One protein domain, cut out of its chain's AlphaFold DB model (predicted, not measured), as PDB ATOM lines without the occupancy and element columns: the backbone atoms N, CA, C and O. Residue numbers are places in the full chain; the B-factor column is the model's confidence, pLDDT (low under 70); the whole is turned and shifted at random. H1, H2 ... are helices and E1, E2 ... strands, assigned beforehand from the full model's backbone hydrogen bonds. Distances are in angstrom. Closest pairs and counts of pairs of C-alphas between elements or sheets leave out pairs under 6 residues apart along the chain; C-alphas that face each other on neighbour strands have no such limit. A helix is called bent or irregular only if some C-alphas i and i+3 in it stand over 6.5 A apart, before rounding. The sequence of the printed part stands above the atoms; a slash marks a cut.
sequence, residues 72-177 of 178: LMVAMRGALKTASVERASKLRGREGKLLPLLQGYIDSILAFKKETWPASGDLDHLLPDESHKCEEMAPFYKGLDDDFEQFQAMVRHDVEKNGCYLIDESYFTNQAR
ATOM      1  N   LEU A  72     160.064 121.714 148.262       50.41
ATOM      2  CA  LEU A  72     160.371 121.526 149.683       50.41
ATOM      3  C   LEU A  72     161.108 120.197 149.910       50.41
ATOM      4  O   LEU A  72     162.060 120.129 150.686       50.41
ATOM      5  N   MET A  73     160.714 119.152 149.185       48.41
ATOM      6  CA  MET A  73     161.263 117.799 149.314       48.41
ATOM      7  C   MET A  73     162.685 117.701 148.738       48.41
ATOM      8  O   MET A  73     163.581 117.130 149.369       48.41
ATOM      9  N   VAL A  74     162.931 118.333 147.581       53.22
ATOM     10  CA  VAL A  74     164.281 118.507 147.014       53.22
ATOM     11  C   VAL A  74     165.153 119.343 147.954       53.22
ATOM     12  O   VAL A  74     166.317 118.997 148.175       53.22
ATOM     13  N   ALA A  75     164.593 120.386 148.571       51.53
ATOM     14  CA  ALA A  75     165.305 121.208 149.541       51.53
ATOM     15  C   ALA A  75     165.672 120.431 150.817       51.53
ATOM     16  O   ALA A  75     166.787 120.589 151.304       51.53
ATOM     17  N   MET A  76     164.805 119.550 151.333       54.72
ATOM     18  CA  MET A  76     165.101 118.735 152.522       54.72
ATOM     19  C   MET A  76     166.181 117.682 152.254       54.72
ATOM     20  O   MET A  76     167.142 117.585 153.017       54.72
ATOM     21  N   ARG A  77     166.094 116.942 151.141       53.66
ATOM     22  CA  ARG A  77     167.150 115.998 150.729       53.66
ATOM     23  C   ARG A  77     168.468 116.720 150.438       53.66
ATOM     24  O   ARG A  77     169.540 116.227 150.793       53.66
ATOM     25  N   GLY A  78     168.385 117.896 149.817       50.06
ATOM     26  CA  GLY A  78     169.511 118.802 149.640       50.06
ATOM     27  C   GLY A  78     170.125 119.189 150.983       50.06
ATOM     28  O   GLY A  78     171.321 119.003 151.158       50.06
ATOM     29  N   ALA A  79     169.312 119.623 151.949       54.66
ATOM     30  CA  ALA A  79     169.744 120.040 153.279       54.66
ATOM     31  C   ALA A  79     170.363 118.902 154.104       54.66
ATOM     32  O   ALA A  79     171.346 119.142 154.794       54.66
ATOM     33  N   LEU A  80     169.855 117.664 154.026       51.53
ATOM     34  CA  LEU A  80     170.473 116.509 154.694       51.53
ATOM     35  C   LEU A  80     171.829 116.147 154.070       51.53
ATOM     36  O   LEU A  80     172.808 115.956 154.795       51.53
ATOM     37  N   LYS A  81     171.923 116.121 152.734       46.00
ATOM     38  CA  LYS A  81     173.186 115.831 152.032       46.00
ATOM     39  C   LYS A  81     174.231 116.927 152.217       46.00
ATOM     40  O   LYS A  81     175.394 116.614 152.480       46.00
ATOM     41  N   THR A  82     173.841 118.196 152.113       44.62
ATOM     42  CA  THR A  82     174.753 119.325 152.335       44.62
ATOM     43  C   THR A  82     175.128 119.429 153.804       44.62
ATOM     44  O   THR A  82     176.309 119.553 154.095       44.62
ATOM     45  N   ALA A  83     174.201 119.245 154.749       47.72
ATOM     46  CA  ALA A  83     174.548 119.212 156.167       47.72
ATOM     47  C   ALA A  83     175.519 118.071 156.499       47.72
ATOM     48  O   ALA A  83     176.411 118.276 157.310       47.72
ATOM     49  N   SER A  84     175.403 116.899 155.871       45.62
ATOM     50  CA  SER A  84     176.303 115.764 156.122       45.62
ATOM     51  C   SER A  84     177.725 116.002 155.577       45.62
ATOM     52  O   SER A  84     178.709 115.937 156.322       45.62
ATOM     53  N   VAL A  85     177.852 116.376 154.297       43.81
ATOM     54  CA  VAL A  85     179.155 116.580 153.629       43.81
ATOM     55  C   VAL A  85     179.828 117.894 154.049       43.81
ATOM     56  O   VAL A  85     181.051 117.956 154.219       43.81
ATOM     57  N   GLU A  86     179.047 118.952 154.274       44.22
ATOM     58  CA  GLU A  86     179.562 120.243 154.729       44.22
ATOM     59  C   GLU A  86     179.935 120.200 156.217       44.22
ATOM     60  O   GLU A  86     180.969 120.760 156.563       44.22
ATOM     61  N   ARG A  87     179.221 119.481 157.104       50.88
ATOM     62  CA  ARG A  87     179.639 119.345 158.521       50.88
ATOM     63  C   ARG A  87     181.005 118.678 158.653       50.88
ATOM     64  O   ARG A  87     181.873 119.218 159.333       50.88
ATOM     65  N   ALA A  88     181.246 117.567 157.956       44.84
ATOM     66  CA  ALA A  88     182.528 116.859 158.036       44.84
ATOM     67  C   ALA A  88     183.727 117.717 157.571       44.84
ATOM     68  O   ALA A  88     184.853 117.534 158.045       44.84
ATOM     69  N   SER A  89     183.479 118.667 156.665       43.00
ATOM     70  CA  SER A  89     184.489 119.547 156.064       43.00
ATOM     71  C   SER A  89     184.623 120.890 156.800       43.00
ATOM     72  O   SER A  89     185.718 121.440 156.898       43.00
ATOM     73  N   LYS A  90     183.522 121.414 157.355       47.06
ATOM     74  CA  LYS A  90     183.413 122.763 157.935       47.06
ATOM     75  C   LYS A  90     183.620 122.798 159.444       47.06
ATOM     76  O   LYS A  90     184.175 123.778 159.926       47.06
ATOM     77  N   LEU A  91     183.308 121.718 160.166       48.53
ATOM     78  CA  LEU A  91     183.666 121.575 161.587       48.53
ATOM     79  C   LEU A  91     185.194 121.517 161.788       48.53
ATOM     80  O   LEU A  91     185.691 121.855 162.855       48.53
ATOM     81  N   ARG A  92     185.956 121.119 160.758       47.50
ATOM     82  CA  ARG A  92     187.431 121.093 160.791       47.50
ATOM     83  C   ARG A  92     188.107 122.351 160.233       47.50
ATOM     84  O   ARG A  92     189.321 122.463 160.357       47.50
ATOM     85  N   GLY A  93     187.358 123.270 159.616       48.28
ATOM     86  CA  GLY A  93     187.925 124.416 158.889       48.28
ATOM     87  C   GLY A  93     187.314 125.784 159.205       48.28
ATOM     88  O   GLY A  93     187.822 126.787 158.716       48.28
ATOM     89  N   ARG A  94     186.235 125.858 159.995       50.69
ATOM     90  CA  ARG A  94     185.594 127.118 160.392       50.69
ATOM     91  C   ARG A  94     185.791 127.329 161.888       50.69
ATOM     92  O   ARG A  94     185.560 126.410 162.662       50.69
ATOM     93  N   GLU A  95     186.163 128.542 162.284       52.66
ATOM     94  CA  GLU A  95     186.316 128.987 163.681       52.66
ATOM     95  C   GLU A  95     184.963 129.099 164.428       52.66
ATOM     96  O   GLU A  95     184.688 130.076 165.119       52.66
ATOM     97  N   GLY A  96     184.065 128.128 164.238       59.75
ATOM     98  CA  GLY A  96     182.829 127.989 165.002       59.75
ATOM     99  C   GLY A  96     183.097 127.204 166.282       59.75
ATOM    100  O   GLY A  96     183.861 126.235 166.274       59.75
ATOM    101  N   LYS A  97     182.489 127.612 167.398       72.38
ATOM    102  CA  LYS A  97     182.593 126.848 168.643       72.38
ATOM    103  C   LYS A  97     181.801 125.555 168.488       72.38
ATOM    104  O   LYS A  97     180.595 125.584 168.243       72.38
ATOM    105  N   LEU A  98     182.493 124.428 168.621       81.38
ATOM    106  CA  LEU A  98     181.871 123.112 168.637       81.38
ATOM    107  C   LEU A  98     181.489 122.761 170.066       81.38
ATOM    108  O   LEU A  98     182.320 122.843 170.968       81.38
ATOM    109  N   LEU A  99     180.239 122.363 170.259       82.75
ATOM    110  CA  LEU A  99     179.705 121.957 171.546       82.75
ATOM    111  C   LEU A  99     179.334 120.473 171.505       82.75
ATOM    112  O   LEU A  99     178.786 120.007 170.501       82.75
ATOM    113  N   PRO A 100     179.612 119.716 172.578       85.06
ATOM    114  CA  PRO A 100     179.119 118.356 172.697       85.06
ATOM    115  C   PRO A 100     177.593 118.378 172.774       85.06
ATOM    116  O   PRO A 100     177.000 119.094 173.583       85.06
ATOM    117  N   LEU A 101     176.954 117.581 171.924       84.94
ATOM    118  CA  LEU A 101     175.527 117.331 172.002       84.94
ATOM    119  C   LEU A 101     175.223 116.590 173.310       84.94
ATOM    120  O   LEU A 101     175.949 115.674 173.702       84.94
ATOM    121  N   LEU A 102     174.146 116.985 173.990       85.94
ATOM    122  CA  LEU A 102     173.756 116.367 175.255       85.94
ATOM    123  C   LEU A 102     173.435 114.881 175.046       85.94
ATOM    124  O   LEU A 102     172.751 114.522 174.086       85.94
ATOM    125  N   GLN A 103     173.867 114.035 175.983       84.06
ATOM    126  CA  GLN A 103     173.720 112.582 175.871       84.06
ATOM    127  C   GLN A 103     172.268 112.147 175.622       84.06
ATOM    128  O   GLN A 103     172.032 111.304 174.769       84.06
ATOM    129  N   GLY A 104     171.282 112.793 176.257       83.75
ATOM    130  CA  GLY A 104     169.867 112.469 176.033       83.75
ATOM    131  C   GLY A 104     169.399 112.653 174.581       83.75
ATOM    132  O   GLY A 104     168.561 111.888 174.103       83.75
ATOM    133  N   TYR A 105     169.967 113.613 173.841       82.44
ATOM    134  CA  TYR A 105     169.683 113.769 172.410       82.44
ATOM    135  C   TYR A 105     170.380 112.696 171.576       82.44
ATOM    136  O   TYR A 105     169.778 112.177 170.642       82.44
ATOM    137  N   ILE A 106     171.619 112.340 171.921       86.25
ATOM    138  CA  ILE A 106     172.353 111.244 171.273       86.25
ATOM    139  C   ILE A 106     171.577 109.935 171.440       86.25
ATOM    140  O   ILE A 106     171.320 109.245 170.456       86.25
ATOM    141  N   ASP A 107     171.135 109.638 172.659       87.31
ATOM    142  CA  ASP A 107     170.355 108.443 172.966       87.31
ATOM    143  C   ASP A 107     169.032 108.443 172.196       87.31
ATOM    144  O   ASP A 107     168.658 107.423 171.631       87.31
ATOM    145  N   SER A 108     168.362 109.594 172.088       84.31
ATOM    146  CA  SER A 108     167.128 109.733 171.300       84.31
ATOM    147  C   SER A 108     167.361 109.495 169.805       84.31
ATOM    148  O   SER A 108     166.575 108.799 169.168       84.31
ATOM    149  N   ILE A 109     168.453 110.028 169.243       87.12
ATOM    150  CA  ILE A 109     168.830 109.811 167.839       87.12
ATOM    151  C   ILE A 109     169.106 108.328 167.594       87.12
ATOM    152  O   ILE A 109     168.629 107.784 166.605       87.12
ATOM    153  N   LEU A 110     169.849 107.666 168.485       87.44
ATOM    154  CA  LEU A 110     170.204 106.251 168.348       87.44
ATOM    155  C   LEU A 110     169.033 105.303 168.650       87.44
ATOM    156  O   LEU A 110     168.992 104.200 168.108       87.44
ATOM    157  N   ALA A 111     168.093 105.718 169.500       87.06
ATOM    158  CA  ALA A 111     166.886 104.967 169.828       87.06
ATOM    159  C   ALA A 111     165.767 105.151 168.798       87.06
ATOM    160  O   ALA A 111     164.799 104.389 168.825       87.06
ATOM    161  N   PHE A 112     165.873 106.136 167.900       82.19
ATOM    162  CA  PHE A 112     164.883 106.361 166.855       82.19
ATOM    163  C   PHE A 112     164.833 105.144 165.925       82.19
ATOM    164  O   PHE A 112     165.815 104.790 165.268       82.19
ATOM    165  N   LYS A 113     163.683 104.468 165.902       76.56
ATOM    166  CA  LYS A 113     163.453 103.292 165.062       76.56
ATOM    167  C   LYS A 113     162.692 103.740 163.829       76.56
ATOM    168  O   LYS A 113     161.706 104.457 163.958       76.56
ATOM    169  N   LYS A 114     163.125 103.266 162.661       70.56
ATOM    170  CA  LYS A 114     162.367 103.411 161.420       70.56
ATOM    171  C   LYS A 114     160.947 102.887 161.630       70.56
ATOM    172  O   LYS A 114     160.760 101.699 161.906       70.56
ATOM    173  N   GLU A 115     159.967 103.766 161.481       66.88
ATOM    174  CA  GLU A 115     158.589 103.342 161.292       66.88
ATOM    175  C   GLU A 115     158.487 102.771 159.877       66.88
ATOM    176  O   GLU A 115     158.940 103.379 158.910       66.88
ATOM    177  N   THR A 116     158.019 101.529 159.759       65.00
ATOM    178  CA  THR A 116     157.988 100.864 158.454       65.00
ATOM    179  C   THR A 116     156.912 101.534 157.619       65.00
ATOM    180  O   THR A 116     155.745 101.494 158.004       65.00
ATOM    181  N   TRP A 117     157.303 102.153 156.502       67.88
ATOM    182  CA  TRP A 117     156.341 102.662 155.529       67.88
ATOM    183  C   TRP A 117     155.361 101.536 155.165       67.88
ATOM    184  O   TRP A 117     155.834 100.420 154.916       67.88
ATOM    185  N   PRO A 118     154.036 101.781 155.181       68.12
ATOM    186  CA  PRO A 118     153.049 100.735 154.935       68.12
ATOM    187  C   PRO A 118     153.357 100.005 153.626       68.12
ATOM    188  O   PRO A 118     153.657 100.629 152.602       68.12
ATOM    189  N   ALA A 119     153.336  98.671 153.675       64.25
ATOM    190  CA  ALA A 119     153.544  97.863 152.483       64.25
ATOM    191  C   ALA A 119     152.345  98.037 151.544       64.25
ATOM    192  O   ALA A 119     151.252  98.366 151.988       64.25
ATOM    193  N   SER A 120     152.508  97.774 150.248       63.19
ATOM    194  CA  SER A 120     151.417  97.948 149.276       63.19
ATOM    195  C   SER A 120     150.144  97.163 149.627       63.19
ATOM    196  O   SER A 120     149.051  97.666 149.403       63.19
ATOM    197  N   GLY A 121     150.262  95.986 150.257       61.62
ATOM    198  CA  GLY A 121     149.108  95.225 150.770       61.62
ATOM    199  C   GLY A 121     148.428  95.849 152.000       61.62
ATOM    200  O   GLY A 121     147.267  95.570 152.279       61.62
ATOM    201  N   ASP A 122     149.120  96.741 152.709       65.25
ATOM    202  CA  ASP A 122     148.560  97.578 153.771       65.25
ATOM    203  C   ASP A 122     147.935  98.867 153.205       65.25
ATOM    204  O   ASP A 122     147.478  99.710 153.964       65.25
ATOM    205  N   LEU A 123     147.895  99.052 151.883       66.50
ATOM    206  CA  LEU A 123     147.205 100.181 151.248       66.50
ATOM    207  C   LEU A 123     145.837  99.772 150.681       66.50
ATOM    208  O   LEU A 123     145.042 100.641 150.341       66.50
ATOM    209  N   ASP A 124     145.523  98.471 150.651       69.38
ATOM    210  CA  ASP A 124     144.269  97.922 150.104       69.38
ATOM    211  C   ASP A 124     143.009  98.393 150.856       69.38
ATOM    212  O   ASP A 124     141.891  98.293 150.349       69.38
ATOM    213  N   HIS A 125     143.175  98.891 152.084       71.81
ATOM    214  CA  HIS A 125     142.098  99.448 152.902       71.81
ATOM    215  C   HIS A 125     141.978 100.977 152.811       71.81
ATOM    216  O   HIS A 125     141.052 101.543 153.399       71.81
ATOM    217  N   LEU A 126     142.892 101.636 152.096       71.31
ATOM    218  CA  LEU A 126     142.854 103.072 151.840       71.31
ATOM    219  C   LEU A 126     142.018 103.383 150.597       71.31
ATOM    220  O   LEU A 126     141.751 102.522 149.756       71.31
ATOM    221  N   LEU A 127     141.591 104.640 150.471       75.31
ATOM    222  CA  LEU A 127     140.957 105.095 149.237       75.31
ATOM    223  C   LEU A 127     141.983 105.073 148.086       75.31
ATOM    224  O   LEU A 127     143.162 105.325 148.330       75.31
ATOM    225  N   PRO A 128     141.561 104.845 146.827       72.69
ATOM    226  CA  PRO A 128     142.477 104.769 145.681       72.69
ATOM    227  C   PRO A 128     143.420 105.978 145.543       72.69
ATOM    228  O   PRO A 128     144.585 105.835 145.175       72.69
ATOM    229  N   ASP A 129     142.928 107.170 145.886       73.31
ATOM    230  CA  ASP A 129     143.715 108.408 145.857       73.31
ATOM    231  C   ASP A 129     144.749 108.483 146.996       73.31
ATOM    232  O   ASP A 129     145.769 109.159 146.870       73.31
ATOM    233  N   GLU A 130     144.506 107.809 148.120       73.19
ATOM    234  CA  GLU A 130     145.418 107.748 149.267       73.19
ATOM    235  C   GLU A 130     146.495 106.679 149.056       73.19
ATOM    236  O   GLU A 130     147.670 106.943 149.308       73.19
ATOM    237  N   SER A 131     146.130 105.515 148.508       73.12
ATOM    238  CA  SER A 131     147.096 104.470 148.151       73.12
ATOM    239  C   SER A 131     148.091 104.955 147.095       73.12
ATOM    240  O   SER A 131     149.286 104.699 147.226       73.12
ATOM    241  N   HIS A 132     147.630 105.724 146.098       75.38
ATOM    242  CA  HIS A 132     148.504 106.305 145.074       75.38
ATOM    243  C   HIS A 132     149.528 107.275 145.677       75.38
ATOM    244  O   HIS A 132     150.713 107.194 145.371       75.38
ATOM    245  N   LYS A 133     149.097 108.160 146.586       74.88
ATOM    246  CA  LYS A 133     150.004 109.082 147.291       74.88
ATOM    247  C   LYS A 133     151.012 108.331 148.158       74.88
ATOM    248  O   LYS A 133     152.184 108.699 148.202       74.88
ATOM    249  N   CYS A 134     150.583 107.265 148.831       73.00
ATOM    250  CA  CYS A 134     151.486 106.440 149.625       73.00
ATOM    251  C   CYS A 134     152.541 105.730 148.768       73.00
ATOM    252  O   CYS A 134     153.698 105.640 149.183       73.00
ATOM    253  N   GLU A 135     152.166 105.252 147.584       77.56
ATOM    254  CA  GLU A 135     153.083 104.609 146.642       77.56
ATOM    255  C   GLU A 135     154.054 105.617 146.008       77.56
ATOM    256  O   GLU A 135     155.255 105.359 145.930       77.56
ATOM    257  N   GLU A 136     153.563 106.805 145.655       81.31
ATOM    258  CA  GLU A 136     154.367 107.911 145.126       81.31
ATOM    259  C   GLU A 136     155.422 108.395 146.132       81.31
ATOM    260  O   GLU A 136     156.580 108.624 145.773       81.31
ATOM    261  N   MET A 137     155.060 108.495 147.415       76.38
ATOM    262  CA  MET A 137     155.989 108.931 148.458       76.38
ATOM    263  C   MET A 137     156.886 107.808 149.006       76.38
ATOM    264  O   MET A 137     157.918 108.101 149.615       76.38
ATOM    265  N   ALA A 138     156.559 106.531 148.786       79.19
ATOM    266  CA  ALA A 138     157.347 105.390 149.265       79.19
ATOM    267  C   ALA A 138     158.860 105.465 148.942       79.19
ATOM    268  O   ALA A 138     159.673 105.296 149.859       79.19
ATOM    269  N   PRO A 139     159.300 105.745 147.694       79.56
ATOM    270  CA  PRO A 139     160.727 105.870 147.392       79.56
ATOM    271  C   PRO A 139     161.391 107.045 148.122       79.56
ATOM    272  O   PRO A 139     162.589 106.991 148.409       79.56
ATOM    273  N   PHE A 140     160.633 108.095 148.441       76.44
ATOM    274  CA  PHE A 140     161.136 109.245 149.181       76.44
ATOM    275  C   PHE A 140     161.369 108.908 150.654       76.44
ATOM    276  O   PHE A 140     162.471 109.142 151.152       76.44
ATOM    277  N   TYR A 141     160.390 108.292 151.322       74.75
ATOM    278  CA  TYR A 141     160.543 107.844 152.710       74.75
ATOM    279  C   TYR A 141     161.676 106.833 152.853       74.75
ATOM    280  O   TYR A 141     162.514 106.985 153.735       74.75
ATOM    281  N   LYS A 142     161.811 105.905 151.897       78.75
ATOM    282  CA  LYS A 142     162.976 105.014 151.841       78.75
ATOM    283  C   LYS A 142     164.294 105.795 151.752       78.75
ATOM    284  O   LYS A 142     165.268 105.445 152.407       78.75
ATOM    285  N   GLY A 143     164.339 106.845 150.934       78.88
ATOM    286  CA  GLY A 143     165.517 107.697 150.808       78.88
ATOM    287  C   GLY A 143     165.866 108.447 152.096       78.88
ATOM    288  O   GLY A 143     167.046 108.581 152.399       78.88
ATOM    289  N   LEU A 144     164.862 108.917 152.840       77.88
ATOM    290  CA  LEU A 144     165.059 109.546 154.146       77.88
ATOM    291  C   LEU A 144     165.525 108.544 155.200       77.88
ATOM    292  O   LEU A 144     166.404 108.873 155.990       77.88
ATOM    293  N   ASP A 145     164.975 107.331 155.186       82.69
ATOM    294  CA  ASP A 145     165.395 106.253 156.077       82.69
ATOM    295  C   ASP A 145     166.863 105.883 155.852       82.69
ATOM    296  O   ASP A 145     167.625 105.794 156.814       82.69
ATOM    297  N   ASP A 146     167.272 105.725 154.587       84.44
ATOM    298  CA  ASP A 146     168.657 105.418 154.215       84.44
ATOM    299  C   ASP A 146     169.611 106.552 154.678       84.44
ATOM    300  O   ASP A 146     170.673 106.296 155.259       84.44
ATOM    301  N   ASP A 147     169.225 107.819 154.469       82.50
ATOM    302  CA  ASP A 147     170.006 108.993 154.893       82.50
ATOM    303  C   ASP A 147     170.079 109.102 156.436       82.50
ATOM    304  O   ASP A 147     171.119 109.457 157.003       82.50
ATOM    305  N   PHE A 148     168.993 108.773 157.138       84.25
ATOM    306  CA  PHE A 148     168.929 108.817 158.598       84.25
ATOM    307  C   PHE A 148     169.710 107.669 159.253       84.25
ATOM    308  O   PHE A 148     170.400 107.890 160.248       84.25
ATOM    309  N   GLU A 149     169.691 106.469 158.672       87.38
ATOM    310  CA  GLU A 149     170.519 105.343 159.117       87.38
ATOM    311  C   GLU A 149     172.013 105.668 158.970       87.38
ATOM    312  O   GLU A 149     172.812 105.426 159.882       87.38
ATOM    313  N   GLN A 150     172.394 106.321 157.867       86.38
ATOM    314  CA  GLN A 150     173.750 106.840 157.697       86.38
ATOM    315  C   GLN A 150     174.098 107.890 158.766       86.38
ATOM    316  O   GLN A 150     175.204 107.870 159.312       86.38
ATOM    317  N   PHE A 151     173.165 108.779 159.113       85.25
ATOM    318  CA  PHE A 151     173.358 109.746 160.192       85.25
ATOM    319  C   PHE A 151     173.550 109.075 161.559       85.25
ATOM    320  O   PHE A 151     174.505 109.405 162.266       85.25
ATOM    321  N   GLN A 152     172.720 108.090 161.911       87.19
ATOM    322  CA  GLN A 152     172.876 107.314 163.145       87.19
ATOM    323  C   GLN A 152     174.235 106.605 163.210       87.19
ATOM    324  O   GLN A 152     174.876 106.593 164.264       87.19
ATOM    325  N   ALA A 153     174.706 106.044 162.090       88.38
ATOM    326  CA  ALA A 153     176.020 105.411 162.011       88.38
ATOM    327  C   ALA A 153     177.165 106.412 162.253       88.38
ATOM    328  O   ALA A 153     178.103 106.099 162.987       88.38
ATOM    329  N   MET A 154     177.074 107.626 161.699       86.62
ATOM    330  CA  MET A 154     178.053 108.690 161.960       86.62
ATOM    331  C   MET A 154     178.052 109.127 163.426       86.62
ATOM    332  O   MET A 154     179.117 109.233 164.028       86.62
ATOM    333  N   VAL A 155     176.870 109.343 164.015       86.31
ATOM    334  CA  VAL A 155     176.740 109.718 165.433       86.31
ATOM    335  C   VAL A 155     177.363 108.647 166.323       86.31
ATOM    336  O   VAL A 155     178.138 108.976 167.217       86.31
ATOM    337  N   ARG A 156     177.096 107.364 166.046       89.25
ATOM    338  CA  ARG A 156     177.692 106.246 166.786       89.25
ATOM    339  C   ARG A 156     179.218 106.244 166.685       89.25
ATOM    340  O   ARG A 156     179.886 106.190 167.711       89.25
ATOM    341  N   HIS A 157     179.759 106.364 165.474       88.56
ATOM    342  CA  HIS A 157     181.204 106.396 165.250       88.56
ATOM    343  C   HIS A 157     181.886 107.558 165.994       88.56
ATOM    344  O   HIS A 157     182.937 107.383 166.608       88.56
ATOM    345  N   ASP A 158     181.294 108.753 165.967       84.44
ATOM    346  CA  ASP A 158     181.867 109.922 166.634       84.44
ATOM    347  C   ASP A 158     181.792 109.821 168.161       84.44
ATOM    348  O   ASP A 158     182.739 110.226 168.837       84.44
ATOM    349  N   VAL A 159     180.728 109.226 168.704       87.88
ATOM    350  CA  VAL A 159     180.611 108.929 170.139       87.88
ATOM    351  C   VAL A 159     181.632 107.875 170.567       87.88
ATOM    352  O   VAL A 159     182.290 108.055 171.585       87.88
ATOM    353  N   GLU A 160     181.835 106.817 169.782       88.56
ATOM    354  CA  GLU A 160     182.856 105.795 170.060       88.56
ATOM    355  C   GLU A 160     184.276 106.375 170.024       88.56
ATOM    356  O   GLU A 160     185.123 106.011 170.840       88.56
ATOM    357  N   LYS A 161     184.543 107.298 169.095       87.81
ATOM    358  CA  LYS A 161     185.871 107.885 168.902       87.81
ATOM    359  C   LYS A 161     186.187 109.026 169.870       87.81
ATOM    360  O   LYS A 161     187.316 109.116 170.350       87.81
ATOM    361  N   ASN A 162     185.231 109.919 170.112       84.31
ATOM    362  CA  ASN A 162     185.446 111.175 170.841       84.31
ATOM    363  C   ASN A 162     184.701 111.225 172.186       84.31
ATOM    364  O   ASN A 162     184.823 112.209 172.913       84.31
ATOM    365  N   GLY A 163     183.891 110.213 172.508       85.44
ATOM    366  CA  GLY A 163     183.026 110.184 173.690       85.44
ATOM    367  C   GLY A 163     181.764 111.047 173.576       85.44
ATOM    368  O   GLY A 163     180.947 111.043 174.490       85.44
ATOM    369  N   CYS A 164     181.593 111.802 172.486       84.38
ATOM    370  CA  CYS A 164     180.435 112.661 172.239       84.38
ATOM    371  C   CYS A 164     180.280 112.973 170.742       84.38
ATOM    372  O   CYS A 164     181.226 112.838 169.964       84.38
ATOM    373  N   TYR A 165     179.091 113.431 170.346       84.00
ATOM    374  CA  TYR A 165     178.851 113.995 169.017       84.00
ATOM    375  C   TYR A 165     178.944 115.523 169.083       84.00
ATOM    376  O   TYR A 165     178.275 116.138 169.911       84.00
ATOM    377  N   LEU A 166     179.773 116.143 168.239       86.12
ATOM    378  CA  LEU A 166     179.991 117.593 168.245       86.12
ATOM    379  C   LEU A 166     179.060 118.298 167.258       86.12
ATOM    380  O   LEU A 166     178.967 117.918 166.090       86.12
ATOM    381  N   ILE A 167     178.422 119.369 167.718       81.81
ATOM    382  CA  ILE A 167     177.569 120.235 166.905       81.81
ATOM    383  C   ILE A 167     178.055 121.679 166.964       81.81
ATOM    384  O   ILE A 167     178.698 122.100 167.921       81.81
ATOM    385  N   ASP A 168     177.756 122.443 165.924       80.94
ATOM    386  CA  ASP A 168     178.085 123.864 165.881       80.94
ATOM    387  C   ASP A 168     177.142 124.664 166.800       80.94
ATOM    388  O   ASP A 168     175.928 124.444 166.784       80.94
ATOM    389  N   GLU A 169     177.686 125.605 167.581       74.75
ATOM    390  CA  GLU A 169     176.928 126.480 168.496       74.75
ATOM    391  C   GLU A 169     175.772 127.216 167.789       74.75
ATOM    392  O   GLU A 169     174.726 127.465 168.400       74.75
ATOM    393  N   SER A 170     175.895 127.487 166.481       70.56
ATOM    394  CA  SER A 170     174.823 128.119 165.708       70.56
ATOM    395  C   SER A 170     173.527 127.303 165.685       70.56
ATOM    396  O   SER A 170     172.448 127.890 165.565       70.56
ATOM    397  N   TYR A 171     173.594 125.978 165.870       69.06
ATOM    398  CA  TYR A 171     172.417 125.115 165.965       69.06
ATOM    399  C   TYR A 171     171.473 125.572 167.086       69.06
ATOM    400  O   TYR A 171     170.279 125.755 166.847       69.06
ATOM    401  N   PHE A 172     172.006 125.867 168.275       65.94
ATOM    402  CA  PHE A 172     171.207 126.336 169.411       65.94
ATOM    403  C   PHE A 172     170.670 127.750 169.194       65.94
ATOM    404  O   PHE A 172     169.509 128.028 169.491       65.94
ATOM    405  N   THR A 173     171.480 128.642 168.618       66.12
ATOM    406  CA  THR A 173     171.032 130.018 168.341       66.12
ATOM    407  C   THR A 173     169.916 130.085 167.300       66.12
ATOM    408  O   THR A 173     169.092 130.997 167.345       66.12
ATOM    409  N   ASN A 174     169.855 129.111 166.388       60.62
ATOM    410  CA  ASN A 174     168.782 129.011 165.405       60.62
ATOM    411  C   ASN A 174     167.505 128.406 166.004       60.62
ATOM    412  O   ASN A 174     166.418 128.819 165.615       60.62
ATOM    413  N   GLN A 175     167.613 127.493 166.977       57.62
ATOM    414  CA  GLN A 175     166.434 126.956 167.667       57.62
ATOM    415  C   GLN A 175     165.757 127.975 168.588       57.62
ATOM    416  O   GLN A 175     164.539 127.972 168.695       57.62
ATOM    417  N   ALA A 176     166.513 128.893 169.195       55.06
ATOM    418  CA  ALA A 176     165.957 129.948 170.048       55.06
ATOM    419  C   ALA A 176     165.204 131.060 169.280       55.06
ATOM    420  O   ALA A 176     164.660 131.970 169.904       55.06
ATOM    421  N   ARG A 177     165.207 131.030 167.939       50.78
ATOM    422  CA  ARG A 177     164.512 132.002 167.072       50.78
ATOM    423  C   ARG A 177     163.216 131.462 166.452       50.78
ATOM    424  O   ARG A 177     162.613 132.194 165.668       50.78
TER     425      ARG A 177
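What this domain is: This is residues 72 to 177 of the 178 residues of an uncharacterized protein of Oryza meyeriana var. granulata (UniProt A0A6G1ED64). One long bent helix, H3, makes the long axis, with a small ribbon of two strands, E1 and E2, near one end and its short arm H3a reaching out at the other. H1 runs loosely alongside H3b, H2 packs on another side of H3b, and the unnamed residues 112 to 127 run back from H2 to H3a. The 106 printed residues hold, in order, H1 E1 H2 H3 E2 H4, mostly helix, with one antiparallel sheet, E1 - E2. The whole is loose, with a radius of gyration of the C-alphas of 17.4 A, and spans 53 by 26 by 25 A.

How they stand to each other: Strands E1, residues 98 to 100, and E2, residues 166 to 168, are antiparallel at 136 degrees; N 99 and O 167 are within hydrogen-bond range at 2.8 A. H3, residues 128 to 162, was assigned as one helix by its hydrogen bonds but is bent, with C-alphas 136 and 139 7.1 A apart; arms H3a, residues 128 to 136, and H3b, residues 139 to 162, stand at a steep tilt of 41 degrees. H2, residues 103 to 111, touches residues 152 to 156 of H3b, opposite ways at a steep tilt of 43 degrees; the closest C-alphas, of Leu 110 and Gln 152, are 5.9 A apart. Residues 77 to 84 of H1, residues 72 to 90, only just touch residues 144 to 151 of H3b, with 3 pairs of C-alphas within 8 A, the closest those of Leu 80 and Asp 147 at 7.5 A. H4, residues 170 to 175, is apart from H3b. Every O i to N i+4 pair is within hydrogen-bond range in H2, H3a, H3b and H4, and 14 of 15 in H1.

Where its parts are: H1 begins at C-alpha 72 (160.371, 121.526, 149.683), is 24.5 A long and has a kink of 29 degrees near residue 84. H3b is 34.5 A long and ends at C-alpha 162 (185.446, 111.175, 170.841).

The domain as a whole: The farthest C-alphas, of Glu 95 and His 125, are 54.3 A apart. The printed part has no cut, and the link from H2 to H3 is long. Model pLDDT is under 70 at residues 72 to 96, 115 to 124 and 171 to 177.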